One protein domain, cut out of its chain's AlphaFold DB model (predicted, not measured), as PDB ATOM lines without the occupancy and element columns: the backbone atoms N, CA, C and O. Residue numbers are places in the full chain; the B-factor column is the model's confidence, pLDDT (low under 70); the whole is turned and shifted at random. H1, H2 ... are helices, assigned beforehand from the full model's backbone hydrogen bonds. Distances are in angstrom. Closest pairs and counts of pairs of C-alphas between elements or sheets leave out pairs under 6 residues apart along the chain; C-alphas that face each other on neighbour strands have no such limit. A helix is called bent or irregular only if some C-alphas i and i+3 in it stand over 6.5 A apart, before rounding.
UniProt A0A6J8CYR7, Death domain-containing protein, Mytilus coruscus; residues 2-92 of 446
ATOM      1  N   MET A   2      91.392 111.676 103.660       55.81
ATOM      2  CA  MET A   2      90.972 112.994 104.194       55.81
ATOM      3  C   MET A   2      91.526 113.335 105.595       55.81
ATOM      4  O   MET A   2      91.806 114.503 105.865       55.81
ATOM      5  N   PHE A   3      91.744 112.343 106.467       58.25
ATOM      6  CA  PHE A   3      92.234 112.565 107.839       58.25
ATOM      7  C   PHE A   3      93.662 113.105 107.914       58.25
ATOM      8  O   PHE A   3      93.907 114.081 108.625       58.25
ATOM      9  N   HIS A   4      94.581 112.545 107.121       70.12
ATOM     10  CA  HIS A   4      95.968 113.019 107.053       70.12
ATOM     11  C   HIS A   4      96.037 114.475 106.590       70.12
ATOM     12  O   HIS A   4      96.769 115.280 107.161       70.12
ATOM     13  N   LYS A   5      95.200 114.846 105.613       78.81
ATOM     14  CA  LYS A   5      95.103 116.224 105.131       78.81
ATOM     15  C   LYS A   5      94.634 117.169 106.237       78.81
ATOM     16  O   LYS A   5      95.258 118.201 106.458       78.81
ATOM     17  N   TYR A   6      93.556 116.831 106.946       81.62
ATOM     18  CA  TYR A   6      93.036 117.693 108.009       81.62
ATOM     19  C   TYR A   6      94.044 117.868 109.155       81.62
ATOM     20  O   TYR A   6      94.236 118.984 109.642       81.62
ATOM     21  N   HIS A   7      94.727 116.788 109.545       83.25
ATOM     22  CA  HIS A   7      95.784 116.832 110.551       83.25
ATOM     23  C   HIS A   7      96.940 117.742 110.122       83.25
ATOM     24  O   HIS A   7      97.248 118.707 110.820       83.25
ATOM     25  N   ALA A   8      97.519 117.490 108.947       85.12
ATOM     26  CA  ALA A   8      98.651 118.252 108.437       85.12
ATOM     27  C   ALA A   8      98.314 119.744 108.278       85.12
ATOM     28  O   ALA A   8      99.083 120.595 108.712       85.12
ATOM     29  N   LEU A   9      97.132 120.089 107.754       86.25
ATOM     30  CA  LEU A   9      96.695 121.489 107.646       86.25
ATOM     31  C   LEU A   9      96.563 122.169 109.016       86.25
ATOM     32  O   LEU A   9      96.937 123.334 109.166       86.25
ATOM     33  N   LYS A  10      96.061 121.446 110.024       86.75
ATOM     34  CA  LYS A  10      95.928 121.957 111.393       86.75
ATOM     35  C   LYS A  10      97.290 122.169 112.057       86.75
ATOM     36  O   LYS A  10      97.479 123.175 112.736       86.75
ATOM     37  N   VAL A  11      98.235 121.253 111.844       88.31
ATOM     38  CA  VAL A  11      99.615 121.371 112.336       88.31
ATOM     39  C   VAL A  11     100.329 122.543 111.666       88.31
ATOM     40  O   VAL A  11     100.887 123.378 112.369       88.31
ATOM     41  N   LEU A  12     100.226 122.680 110.338       88.69
ATOM     42  CA  LEU A  12     100.801 123.811 109.597       88.69
ATOM     43  C   LEU A  12     100.295 125.163 110.104       88.69
ATOM     44  O   LEU A  12     101.053 126.124 110.139       88.69
ATOM     45  N   GLN A  13      99.020 125.244 110.493       86.56
ATOM     46  CA  GLN A  13      98.444 126.470 111.040       86.56
ATOM     47  C   GLN A  13      98.901 126.745 112.477       86.56
ATOM     48  O   GLN A  13      99.104 127.897 112.845       86.56
ATOM     49  N   LYS A  14      99.025 125.705 113.307       86.88
ATOM     50  CA  LYS A  14      99.386 125.859 114.720       86.88
ATOM     51  C   LYS A  14     100.877 126.148 114.905       86.88
ATOM     52  O   LYS A  14     101.238 126.990 115.718       86.88
ATOM     53  N   GLU A  15     101.720 125.470 114.136       87.75
ATOM     54  CA  GLU A  15     103.177 125.488 114.283       87.75
ATOM     55  C   GLU A  15     103.859 126.334 113.189       87.75
ATOM     56  O   GLU A  15     105.048 126.186 112.925       87.75
ATOM     57  N   GLU A  16     103.132 127.258 112.548       86.88
ATOM     58  CA  GLU A  16     103.627 128.101 111.443       86.88
ATOM     59  C   GLU A  16     104.946 128.823 111.781       86.88
ATOM     60  O   GLU A  16     105.834 128.961 110.934       86.88
ATOM     61  N   VAL A  17     105.106 129.247 113.039       86.62
ATOM     62  CA  VAL A  17     106.328 129.898 113.537       86.62
ATOM     63  C   VAL A  17     107.520 128.942 113.522       86.62
ATOM     64  O   VAL A  17     108.613 129.350 113.133       86.62
ATOM     65  N   LEU A  18     107.309 127.675 113.891       88.69
ATOM     66  CA  LEU A  18     108.344 126.645 113.897       88.69
ATOM     67  C   LEU A  18     108.829 126.369 112.472       88.69
ATOM     68  O   LEU A  18     110.031 126.426 112.215       88.69
ATOM     69  N   PHE A  19     107.899 126.161 111.535       88.56
ATOM     70  CA  PHE A  19     108.223 125.953 110.121       88.56
ATOM     71  C   PHE A  19     108.994 127.142 109.540       88.56
ATOM     72  O   PHE A  19     110.017 126.952 108.896       88.56
ATOM     73  N   SER A  20     108.572 128.369 109.850       87.06
ATOM     74  CA  SER A  20     109.229 129.590 109.362       87.06
ATOM     75  C   SER A  20     110.626 129.844 109.946       87.06
ATOM     76  O   SER A  20     111.297 130.770 109.499       87.06
ATOM     77  N   SER A  21     111.035 129.088 110.969       86.62
ATOM     78  CA  SER A  21     112.350 129.207 111.618       86.62
ATOM     79  C   SER A  21     113.351 128.129 111.204       86.62
ATOM     80  O   SER A  21     114.546 128.303 111.413       86.62
ATOM     81  N   LYS A  22     112.863 127.009 110.658       86.00
ATOM     82  CA  LYS A  22     113.665 125.820 110.342       86.00
ATOM     83  C   LYS A  22     113.733 125.501 108.850       86.00
ATOM     84  O   LYS A  22     114.501 124.627 108.467       86.00
ATOM     85  N   LEU A  23     112.901 126.141 108.029       90.06
ATOM     86  CA  LEU A  23     112.795 125.845 106.605       90.06
ATOM     87  C   LEU A  23     113.340 126.972 105.746       90.06
ATOM     88  O   LEU A  23     112.878 128.105 105.861       90.06
ATOM     89  N   ASN A  24     114.180 126.589 104.786       90.44
ATOM     90  CA  ASN A  24     114.568 127.432 103.672       90.44
ATOM     91  C   ASN A  24     113.640 127.157 102.470       90.44
ATOM     92  O   ASN A  24     113.681 126.064 101.894       90.44
ATOM     93  N   PRO A  25     112.794 128.118 102.050       89.38
ATOM     94  CA  PRO A  25     111.872 127.929 100.935       89.38
ATOM     95  C   PRO A  25     112.595 127.528  99.652       89.38
ATOM     96  O   PRO A  25     112.136 126.627  98.956       89.38
ATOM     97  N   VAL A  26     113.726 128.170  99.340       89.94
ATOM     98  CA  VAL A  26     114.478 127.944  98.093       89.94
ATOM     99  C   VAL A  26     114.969 126.504  97.962       89.94
ATOM    100  O   VAL A  26     114.950 125.983  96.847       89.94
ATOM    101  N   GLU A  27     115.339 125.859  99.068       91.25
ATOM    102  CA  GLU A  27     115.768 124.452  99.091       91.25
ATOM    103  C   GLU A  27     114.597 123.493  98.857       91.25
ATOM    104  O   GLU A  27     114.760 122.461  98.222       91.25
ATOM    105  N   ILE A  28     113.384 123.853  99.288       92.19
ATOM    106  CA  ILE A  28     112.200 122.985  99.183       92.19
ATOM    107  C   ILE A  28     111.532 123.082  97.802       92.19
ATOM    108  O   ILE A  28     110.990 122.097  97.297       92.19
ATOM    109  N   LEU A  29     111.552 124.259  97.165       92.19
ATOM    110  CA  LEU A  29     110.858 124.521  95.892       92.19
ATOM    111  C   LEU A  29     111.154 123.524  94.744       92.19
ATOM    112  O   LEU A  29     110.219 123.222  93.986       92.19
ATOM    113  N   PRO A  30     112.389 123.010  94.557       92.31
ATOM    114  CA  PRO A  30     112.689 122.005  93.535       92.31
ATOM    115  C   PRO A  30     111.886 120.711  93.710       92.31
ATOM    116  O   PRO A  30     111.447 120.130  92.719       92.31
ATOM    117  N   HIS A  31     111.604 120.314  94.953       90.38
ATOM    118  CA  HIS A  31     110.917 119.060  95.278       90.38
ATOM    119  C   HIS A  31     109.385 119.154  95.118       90.38
ATOM    120  O   HIS A  31     108.700 118.129  95.105       90.38
ATOM    121  N   LEU A  32     108.840 120.368  94.959       91.62
ATOM    122  CA  LEU A  32     107.407 120.635  94.789       91.62
ATOM    123  C   LEU A  32     107.018 120.677  93.303       91.62
ATOM    124  O   LEU A  32     106.834 121.749  92.719       91.62
ATOM    125  N   THR A  33     106.912 119.518  92.655       90.44
ATOM    126  CA  THR A  33     106.550 119.393  91.229       90.44
ATOM    127  C   THR A  33     105.131 119.856  90.895       90.44
ATOM    128  O   THR A  33     104.878 120.317  89.786       90.44
ATOM    129  N   SER A  34     104.214 119.790  91.857       89.38
ATOM    130  CA  SER A  34     102.823 120.235  91.733       89.38
ATOM    131  C   SER A  34     102.672 121.755  91.690       89.38
ATOM    132  O   SER A  34     101.632 122.259  91.264       89.38
ATOM    133  N   MET A  35     103.674 122.496  92.170       92.19
ATOM    134  CA  MET A  35     103.611 123.950  92.261       92.19
ATOM    135  C   MET A  35     103.975 124.592  90.919       92.19
ATOM    136  O   MET A  35     104.981 124.239  90.309       92.19
ATOM    137  N   SER A  36     103.180 125.571  90.472       92.75
ATOM    138  CA  SER A  36     103.450 126.282  89.217       92.75
ATOM    139  C   SER A  36     104.760 127.070  89.279       92.75
ATOM    140  O   SER A  36     105.082 127.660  90.311       92.75
ATOM    141  N   GLU A  37     105.479 127.148  88.156       92.00
ATOM    142  CA  GLU A  37     106.771 127.851  88.084       92.00
ATOM    143  C   GLU A  37     106.650 129.333  88.466       92.00
ATOM    144  O   GLU A  37     107.497 129.869  89.175       92.00
ATOM    145  N   MET A  38     105.529 129.967  88.108       91.81
ATOM    146  CA  MET A  38     105.191 131.324  88.544       91.81
ATOM    147  C   MET A  38     105.140 131.440  90.076       91.81
ATOM    148  O   MET A  38     105.738 132.350  90.640       91.81
ATOM    149  N   SER A  39     104.504 130.488  90.769       92.44
ATOM    150  CA  SER A  39     104.457 130.489  92.240       92.44
ATOM    151  C   SER A  39     105.844 130.271  92.851       92.44
ATOM    152  O   SER A  39     106.168 130.878  93.869       92.44
ATOM    153  N   LYS A  40     106.679 129.429  92.228       93.69
ATOM    154  CA  LYS A  40     108.060 129.209  92.679       93.69
ATOM    155  C   LYS A  40     108.894 130.481  92.542       93.69
ATOM    156  O   LYS A  40     109.619 130.835  93.468       93.69
ATOM    157  N   GLN A  41     108.771 131.188  91.419       93.88
ATOM    158  CA  GLN A  41     109.439 132.472  91.200       93.88
ATOM    159  C   GLN A  41     108.952 133.546  92.176       93.88
ATOM    160  O   GLN A  41     109.780 134.239  92.760       93.88
ATOM    161  N   GLU A  42     107.644 133.640  92.426       94.00
ATOM    162  CA  GLU A  42     107.084 134.553  93.432       94.00
ATOM    163  C   GLU A  42     107.702 134.320  94.814       94.00
ATOM    164  O   GLU A  42     108.112 135.274  95.470       94.00
ATOM    165  N   ILE A  43     107.825 133.061  95.246       94.00
ATOM    166  CA  ILE A  43     108.419 132.716  96.547       94.00
ATOM    167  C   ILE A  43     109.916 133.057  96.583       94.00
ATOM    168  O   ILE A  43     110.380 133.615  97.576       94.00
ATOM    169  N   LYS A  44     110.665 132.798  95.501       94.00
ATOM    170  CA  LYS A  44     112.083 133.194  95.389       94.00
ATOM    171  C   LYS A  44     112.257 134.713  95.483       94.00
ATOM    172  O   LYS A  44     113.113 135.193  96.221       94.00
ATOM    173  N   CYS A  45     111.427 135.473  94.771       93.56
ATOM    174  CA  CYS A  45     111.429 136.932  94.837       93.56
ATOM    175  C   CYS A  45     111.075 137.430  96.243       93.56
ATOM    176  O   CYS A  45     111.725 138.338  96.758       93.56
ATOM    177  N   GLU A  46     110.077 136.824  96.886       93.00
ATOM    178  CA  GLU A  46     109.677 137.170  98.249       93.00
ATOM    179  C   GLU A  46     110.812 136.911  99.251       93.00
ATOM    180  O   GLU A  46     111.054 137.746 100.121       93.00
ATOM    181  N   GLN A  47     111.562 135.815  99.094       94.19
ATOM    182  CA  GLN A  47     112.721 135.507  99.939       94.19
ATOM    183  C   GLN A  47     113.821 136.557  99.788       94.19
ATOM    184  O   GLN A  47     114.335 137.045 100.792       94.19
ATOM    185  N   ASN A  48     114.124 136.960  98.553       93.62
ATOM    186  CA  ASN A  48     115.136 137.982  98.280       93.62
ATOM    187  C   ASN A  48     114.733 139.371  98.802       93.62
ATOM    188  O   ASN A  48     115.592 140.139  99.224       93.62
ATOM    189  N   ASN A  49     113.437 139.696  98.786       94.31
ATOM    190  CA  ASN A  49     112.945 141.030  99.139       94.31
ATOM    191  C   ASN A  49     112.593 141.186 100.623       94.31
ATOM    192  O   ASN A  49     112.764 142.262 101.191       94.31
ATOM    193  N   LYS A  50     112.028 140.142 101.238       92.12
ATOM    194  CA  LYS A  50     111.415 140.199 102.577       92.12
ATOM    195  C   LYS A  50     111.983 139.168 103.551       92.12
ATOM    196  O   LYS A  50     111.600 139.150 104.718       92.12
ATOM    197  N   GLY A  51     112.911 138.335 103.089       91.62
ATOM    198  CA  GLY A  51     113.587 137.334 103.895       91.62
ATOM    199  C   GLY A  51     112.864 135.989 103.957       91.62
ATOM    200  O   GLY A  51     111.693 135.830 103.604       91.62
ATOM    201  N   GLU A  52     113.607 135.006 104.453       90.94
ATOM    202  CA  GLU A  52     113.241 133.589 104.510       90.94
ATOM    203  C   GLU A  52     111.941 133.327 105.276       90.94
ATOM    204  O   GLU A  52     111.081 132.573 104.823       90.94
ATOM    205  N   ARG A  53     111.742 134.015 106.403       90.19
ATOM    206  CA  ARG A  53     110.563 133.832 107.256       90.19
ATOM    207  C   ARG A  53     109.259 134.169 106.524       90.19
ATOM    208  O   ARG A  53     108.300 133.405 106.594       90.19
ATOM    209  N   ILE A  54     109.221 135.300 105.814       90.88
ATOM    210  CA  ILE A  54     108.022 135.756 105.092       90.88
ATOM    211  C   ILE A  54     107.783 134.881 103.858       90.88
ATOM    212  O   ILE A  54     106.651 134.472 103.593       90.88
ATOM    213  N   ALA A  55     108.851 134.517 103.147       93.94
ATOM    214  CA  ALA A  55     108.766 133.586 102.030       93.94
ATOM    215  C   ALA A  55     108.260 132.199 102.458       93.94
ATOM    216  O   ALA A  55     107.442 131.606 101.753       93.94
ATOM    217  N   THR A  56     108.657 131.717 103.640       92.75
ATOM    218  CA  THR A  56     108.166 130.451 104.198       92.75
ATOM    219  C   THR A  56     106.676 130.523 104.503       92.75
ATOM    220  O   THR A  56     105.925 129.654 104.074       92.75
ATOM    221  N   GLN A  57     106.194 131.588 105.146       91.69
ATOM    222  CA  GLN A  57     104.753 131.781 105.364       91.69
ATOM    223  C   GLN A  57     103.969 131.783 104.045       91.69
ATOM    224  O   GLN A  57     102.899 131.171 103.934       91.69
ATOM    225  N   HIS A  58     104.519 132.427 103.011       92.19
ATOM    226  CA  HIS A  58     103.915 132.447 101.684       92.19
ATOM    227  C   HIS A  58     103.887 131.049 101.041       92.19
ATOM    228  O   HIS A  58     102.851 130.639 100.506       92.19
ATOM    229  N   LEU A  59     104.970 130.278 101.172       93.62
ATOM    230  CA  LEU A  59     105.054 128.881 100.748       93.62
ATOM    231  C   LEU A  59     103.990 128.013 101.448       93.62
ATOM    232  O   LEU A  59     103.199 127.351 100.774       93.62
ATOM    233  N   LEU A  60     103.896 128.071 102.781       92.81
ATOM    234  CA  LEU A  60     102.915 127.299 103.560       92.81
ATOM    235  C   LEU A  60     101.475 127.672 103.181       92.81
ATOM    236  O   LEU A  60     100.594 126.815 103.111       92.81
ATOM    237  N   LYS A  61     101.206 128.950 102.884       91.44
ATOM    238  CA  LYS A  61      99.900 129.392 102.377       91.44
ATOM    239  C   LYS A  61      99.548 128.739 101.038       91.44
ATOM    240  O   LYS A  61      98.405 128.316 100.882       91.44
ATOM    241  N   ARG A  62     100.499 128.619 100.104       91.06
ATOM    242  CA  ARG A  62     100.275 127.951  98.807       91.06
ATOM    243  C   ARG A  62     100.082 126.445  98.959       91.06
ATOM    244  O   ARG A  62      99.159 125.899  98.363       91.06
ATOM    245  N   ILE A  63     100.866 125.799  99.822       91.38
ATOM    246  CA  ILE A  63     100.735 124.363 100.113       91.38
ATOM    247  C   ILE A  63      99.334 124.036 100.649       91.38
ATOM    248  O   ILE A  63      98.706 123.079 100.203       91.38
ATOM    249  N   ARG A  64      98.783 124.871 101.542       88.75
ATOM    250  CA  ARG A  64      97.426 124.682 102.092       88.75
ATOM    251  C   ARG A  64      96.311 124.724 101.041       88.75
ATOM    252  O   ARG A  64      95.233 124.193 101.290       88.75
ATOM    253  N   GLN A  65      96.544 125.373  99.901       87.62
ATOM    254  CA  GLN A  65      95.559 125.514  98.825       87.62
ATOM    255  C   GLN A  65      95.600 124.352  97.822       87.62
ATOM    256  O   GLN A  65      94.673 124.214  97.028       87.62
ATOM    257  N   GLN A  66      96.660 123.536  97.830       85.69
ATOM    258  CA  GLN A  66      96.900 122.506  96.822       85.69
ATOM    259  C   GLN A  66      97.231 121.154  97.463       85.69
ATOM    260  O   GLN A  66      98.349 120.909  97.906       85.69
ATOM    261  N   ASP A  67      96.273 120.230  97.427       81.75
ATOM    262  CA  ASP A  67      96.372 118.917  98.084       81.75
ATOM    263  C   ASP A  67      97.583 118.094  97.639       81.75
ATOM    264  O   ASP A  67      98.263 117.482  98.461       81.75
ATOM    265  N   LYS A  68      97.882 118.102  96.337       85.88
ATOM    266  CA  LYS A  68      99.035 117.381  95.779       85.88
ATOM    267  C   LYS A  68     100.362 117.964  96.275       85.88
ATOM    268  O   LYS A  68     101.295 117.219  96.556       85.88
ATOM    269  N   CYS A  69     100.404 119.283  96.461       88.31
ATOM    270  CA  CYS A  69     101.579 119.991  96.948       88.31
ATOM    271  C   CYS A  69     101.881 119.652  98.415       88.31
ATOM    272  O   CYS A  69     103.043 119.557  98.786       88.31
ATOM    273  N   LEU A  70     100.858 119.392  99.238       89.62
ATOM    274  CA  LEU A  70     101.043 118.968 100.630       89.62
ATOM    275  C   LEU A  70     101.760 117.616 100.747       89.62
ATOM    276  O   LEU A  70     102.647 117.465 101.583       89.62
ATOM    277  N   ILE A  71     101.405 116.650  99.901       88.50
ATOM    278  CA  ILE A  71     102.035 115.320  99.902       88.50
ATOM    279  C   ILE A  71     103.496 115.429  99.453       88.50
ATOM    280  O   ILE A  71     104.390 114.874 100.089       88.50
ATOM    281  N   GLU A  72     103.749 116.183  98.382       90.88
ATOM    282  CA  GLU A  72     105.110 116.451  97.911       90.88
ATOM    283  C   GLU A  72     105.941 117.204  98.945       90.88
ATOM    284  O   GLU A  72     107.119 116.908  99.098       90.88
ATOM    285  N   PHE A  73     105.331 118.129  99.684       92.38
ATOM    286  CA  PHE A  73     105.989 118.868 100.749       92.38
ATOM    287  C   PHE A  73     106.419 117.957 101.898       92.38
ATOM    288  O   PHE A  73     107.574 118.003 102.304       92.38
ATOM    289  N   ILE A  74     105.538 117.074 102.377       90.88
ATOM    290  CA  ILE A  74     105.894 116.086 103.410       90.88
ATOM    291  C   ILE A  74     107.038 115.187 102.919       90.88
ATOM    292  O   ILE A  74     107.963 114.895 103.675       90.88
ATOM    293  N   ARG A  75     107.020 114.791 101.639       89.00
ATOM    294  CA  ARG A  75     108.109 114.019 101.028       89.00
ATOM    295  C   ARG A  75     109.413 114.818 100.944       89.00
ATOM    296  O   ARG A  75     110.458 114.267 101.259       89.00
ATOM    297  N   ALA A  76     109.349 116.091 100.560       91.19
ATOM    298  CA  ALA A  76     110.501 116.986 100.473       91.19
ATOM    299  C   ALA A  76     111.169 117.182 101.839       91.19
ATOM    300  O   ALA A  76     112.384 117.127 101.945       91.19
ATOM    301  N   LEU A  77     110.386 117.320 102.912       91.31
ATOM    302  CA  LEU A  77     110.931 117.425 104.269       91.31
ATOM    303  C   LEU A  77     111.721 116.177 104.703       91.31
ATOM    304  O   LEU A  77     112.613 116.280 105.540       91.31
ATOM    305  N   ARG A  78     111.415 115.008 104.129       88.56
ATOM    306  CA  ARG A  78     112.142 113.748 104.362       88.56
ATOM    307  C   ARG A  78     113.305 113.523 103.400       88.56
ATOM    308  O   ARG A  78     114.009 112.525 103.543       88.56
ATOM    309  N   ASP A  79     113.481 114.395 102.416       87.12
ATOM    310  CA  ASP A  79     114.572 114.288 101.457       87.12
ATOM    311  C   ASP A  79     115.916 114.415 102.198       87.12
ATOM    312  O   ASP A  79     116.036 115.289 103.064       87.12
ATOM    313  N   PRO A  80     116.921 113.561 101.917       79.94
ATOM    314  CA  PRO A  80     118.237 113.646 102.547       79.94
ATOM    315  C   PRO A  80     118.894 115.026 102.443       79.94
ATOM    316  O   PRO A  80     119.676 115.381 103.322       79.94
ATOM    317  N   GLU A  81     118.580 115.794 101.397       80.25
ATOM    318  CA  GLU A  81     119.128 117.139 101.193       80.25
ATOM    319  C   GLU A  81     118.553 118.164 102.182       80.25
ATOM    320  O   GLU A  81     119.262 119.068 102.615       80.25
ATOM    321  N   ILE A  82     117.290 117.993 102.589       83.75
ATOM    322  CA  ILE A  82     116.572 118.916 103.483       83.75
ATOM    323  C   ILE A  82     116.636 118.427 104.935       83.75
ATOM    324  O   ILE A  82     116.790 119.217 105.863       83.75
ATOM    325  N   CYS A  83     116.542 117.111 105.137       84.06
ATOM    326  CA  CYS A  83     116.720 116.421 106.414       84.06
ATOM    327  C   CYS A  83     115.859 116.983 107.571       84.06
ATOM    328  O   CYS A  83     116.269 116.986 108.730       84.06
ATOM    329  N   GLN A  84     114.631 117.422 107.278       86.94
ATOM    330  CA  GLN A  84     113.662 117.931 108.260       86.94
ATOM    331  C   GLN A  84     112.623 116.860 108.623       86.94
ATOM    332  O   GLN A  84     111.407 117.079 108.577       86.94
ATOM    333  N   THR A  85     113.112 115.677 108.990       84.75
ATOM    334  CA  THR A  85     112.299 114.495 109.309       84.75
ATOM    335  C   THR A  85     111.367 114.733 110.497       84.75
ATOM    336  O   THR A  85     110.191 114.391 110.407       84.75
ATOM    337  N   ASP A  86     111.825 115.441 111.535       84.81
ATOM    338  CA  ASP A  86     110.998 115.835 112.688       84.81
ATOM    339  C   ASP A  86     109.741 116.621 112.274       84.81
ATOM    340  O   ASP A  86     108.649 116.429 112.816       84.81
ATOM    341  N   LEU A  87     109.886 117.527 111.300       87.94
ATOM    342  CA  LEU A  87     108.778 118.334 110.791       87.94
ATOM    343  C   LEU A  87     107.849 117.505 109.904       87.94
ATOM    344  O   LEU A  87     106.630 117.676 109.965       87.94
ATOM    345  N   ALA A  88     108.402 116.589 109.108       88.19
ATOM    346  CA  ALA A  88     107.612 115.666 108.304       88.19
ATOM    347  C   ALA A  88     106.761 114.733 109.177       88.19
ATOM    348  O   ALA A  88     105.580 114.533 108.897       88.19
ATOM    349  N   ASP A  89     107.332 114.210 110.260       86.62
ATOM    350  CA  ASP A  89     106.655 113.299 111.185       86.62
ATOM    351  C   ASP A  89     105.580 114.013 112.008       86.62
ATOM    352  O   ASP A  89     104.546 113.433 112.332       86.62
ATOM    353  N   MET A  90     105.760 115.308 112.274       86.75
ATOM    354  CA  MET A  90     104.709 116.131 112.868       86.75
ATOM    355  C   MET A  90     103.509 116.310 111.929       86.75
ATOM    356  O   MET A  90     102.371 116.395 112.391       86.75
ATOM    357  N   LEU A  91     103.742 116.381 110.617       86.25
ATOM    358  CA  LEU A  91     102.680 116.532 109.621       86.25
ATOM    359  C   LEU A  91     101.990 115.205 109.313       86.25
ATOM    360  O   LEU A  91     100.762 115.174 109.183       86.25
ATOM    361  N   ASP A  92     102.762 114.123 109.244       87.19
ATOM    362  CA  ASP A  92     102.286 112.776 108.945       87.19
ATOM    363  C   ASP A  92     102.879 111.729 109.910       87.19
ATOM    364  O   ASP A  92     103.813 110.999 109.549       87.19
TER     365      ASP A  92
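This is residues 2 to 92 of the 446 residues of the protein "Death domain-containing protein" of Mytilus coruscus (UniProt A0A6J8CYR7). Seven helices make a compact body built round H5: on one side H3, H4 and H5 group together, with H4 folding back on H5, and on the other H6 and H7 fold back on each other, with H1 crossing H7. H3 also packs on H6, joining the two groups, and H2 packs on H5 at a steep angle. The printed part has 91 residues with seven named helices, H1 to H7 in order, and no named strand; the class is all helix. It is compact, with a radius of gyration of the C-alphas of 11.9 A, and spans 35 by 25 by 24 A.

H1, residues 2 to 14, begins with C-alpha 2 at (90.972, 112.994, 104.194) and is 18.6 A long. H2 is residues 16 to 22 and H3 residues 25 to 31. H3 is irregular, but only just: C-alphas 27 and 30 are 6.8 A apart. H4, residues 37 to 50, is 19.6 A long, and H5, residues 52 to 65, is 20.3 A long, from C-alpha 52 at (113.241, 133.589, 104.510). H6, residues 67 to 77, is 15.9 A long. H7, residues 85 to 91, ends with C-alpha 91 at (102.680, 116.532, 109.621).

H5 is the hub, touching four helices. H4 and H5 form a helical hairpin at a shallow tilt of 30 degrees, opposite ways; residues 43 to 47 of H4 touch residues 53 to 59 of H5, and the closest C-alphas, Gln 47 and Ala 55, are 4.9 A apart. H2 touches H5 at a steep tilt of 52 degrees, with C-alphas 20 and 53 closest at 4.9 A. H3 touches H5, C-alphas 25 and 56 being closest at 5.5 A. H3 and H4 form a helical hairpin at 16 degrees, a shallow tilt, with C-alphas 29 and 40 closest at 6.3 A. H3 touches H6 with C-alphas 31 and 76 closest at 5.6 A; at 72 degrees they are only just about perpendicular. H5 and H6 touch only at the corner, C-alphas 63 and 70 being closest at 5.4 A. H6 and H7 form a helical hairpin at a shallow tilt of 26 degrees, with C-alphas 74 and 88 closest at 5.2 A. H1 touches H7 with C-alphas 8 and 91 closest at 4.5 A; the tilt of 69 degrees is steep, only just short of about perpendicular. H1 and H4 are apart. Every O i to N i+4 pair is within hydrogen-bond range in H1, H2, H4 and H7; the counts are 9 of 10 in H5, 6 of 7 in H6 and 1 of 3 in H3, where 2 of 4 O i to N i+3 pairs are within range.

The C-alphas farthest apart, of Phe 3 and Asn 49, are 36.3 A apart. The printed part has no cut and no long link. Its mean pLDDT is 88.3; residues 2 to 3 are under 70.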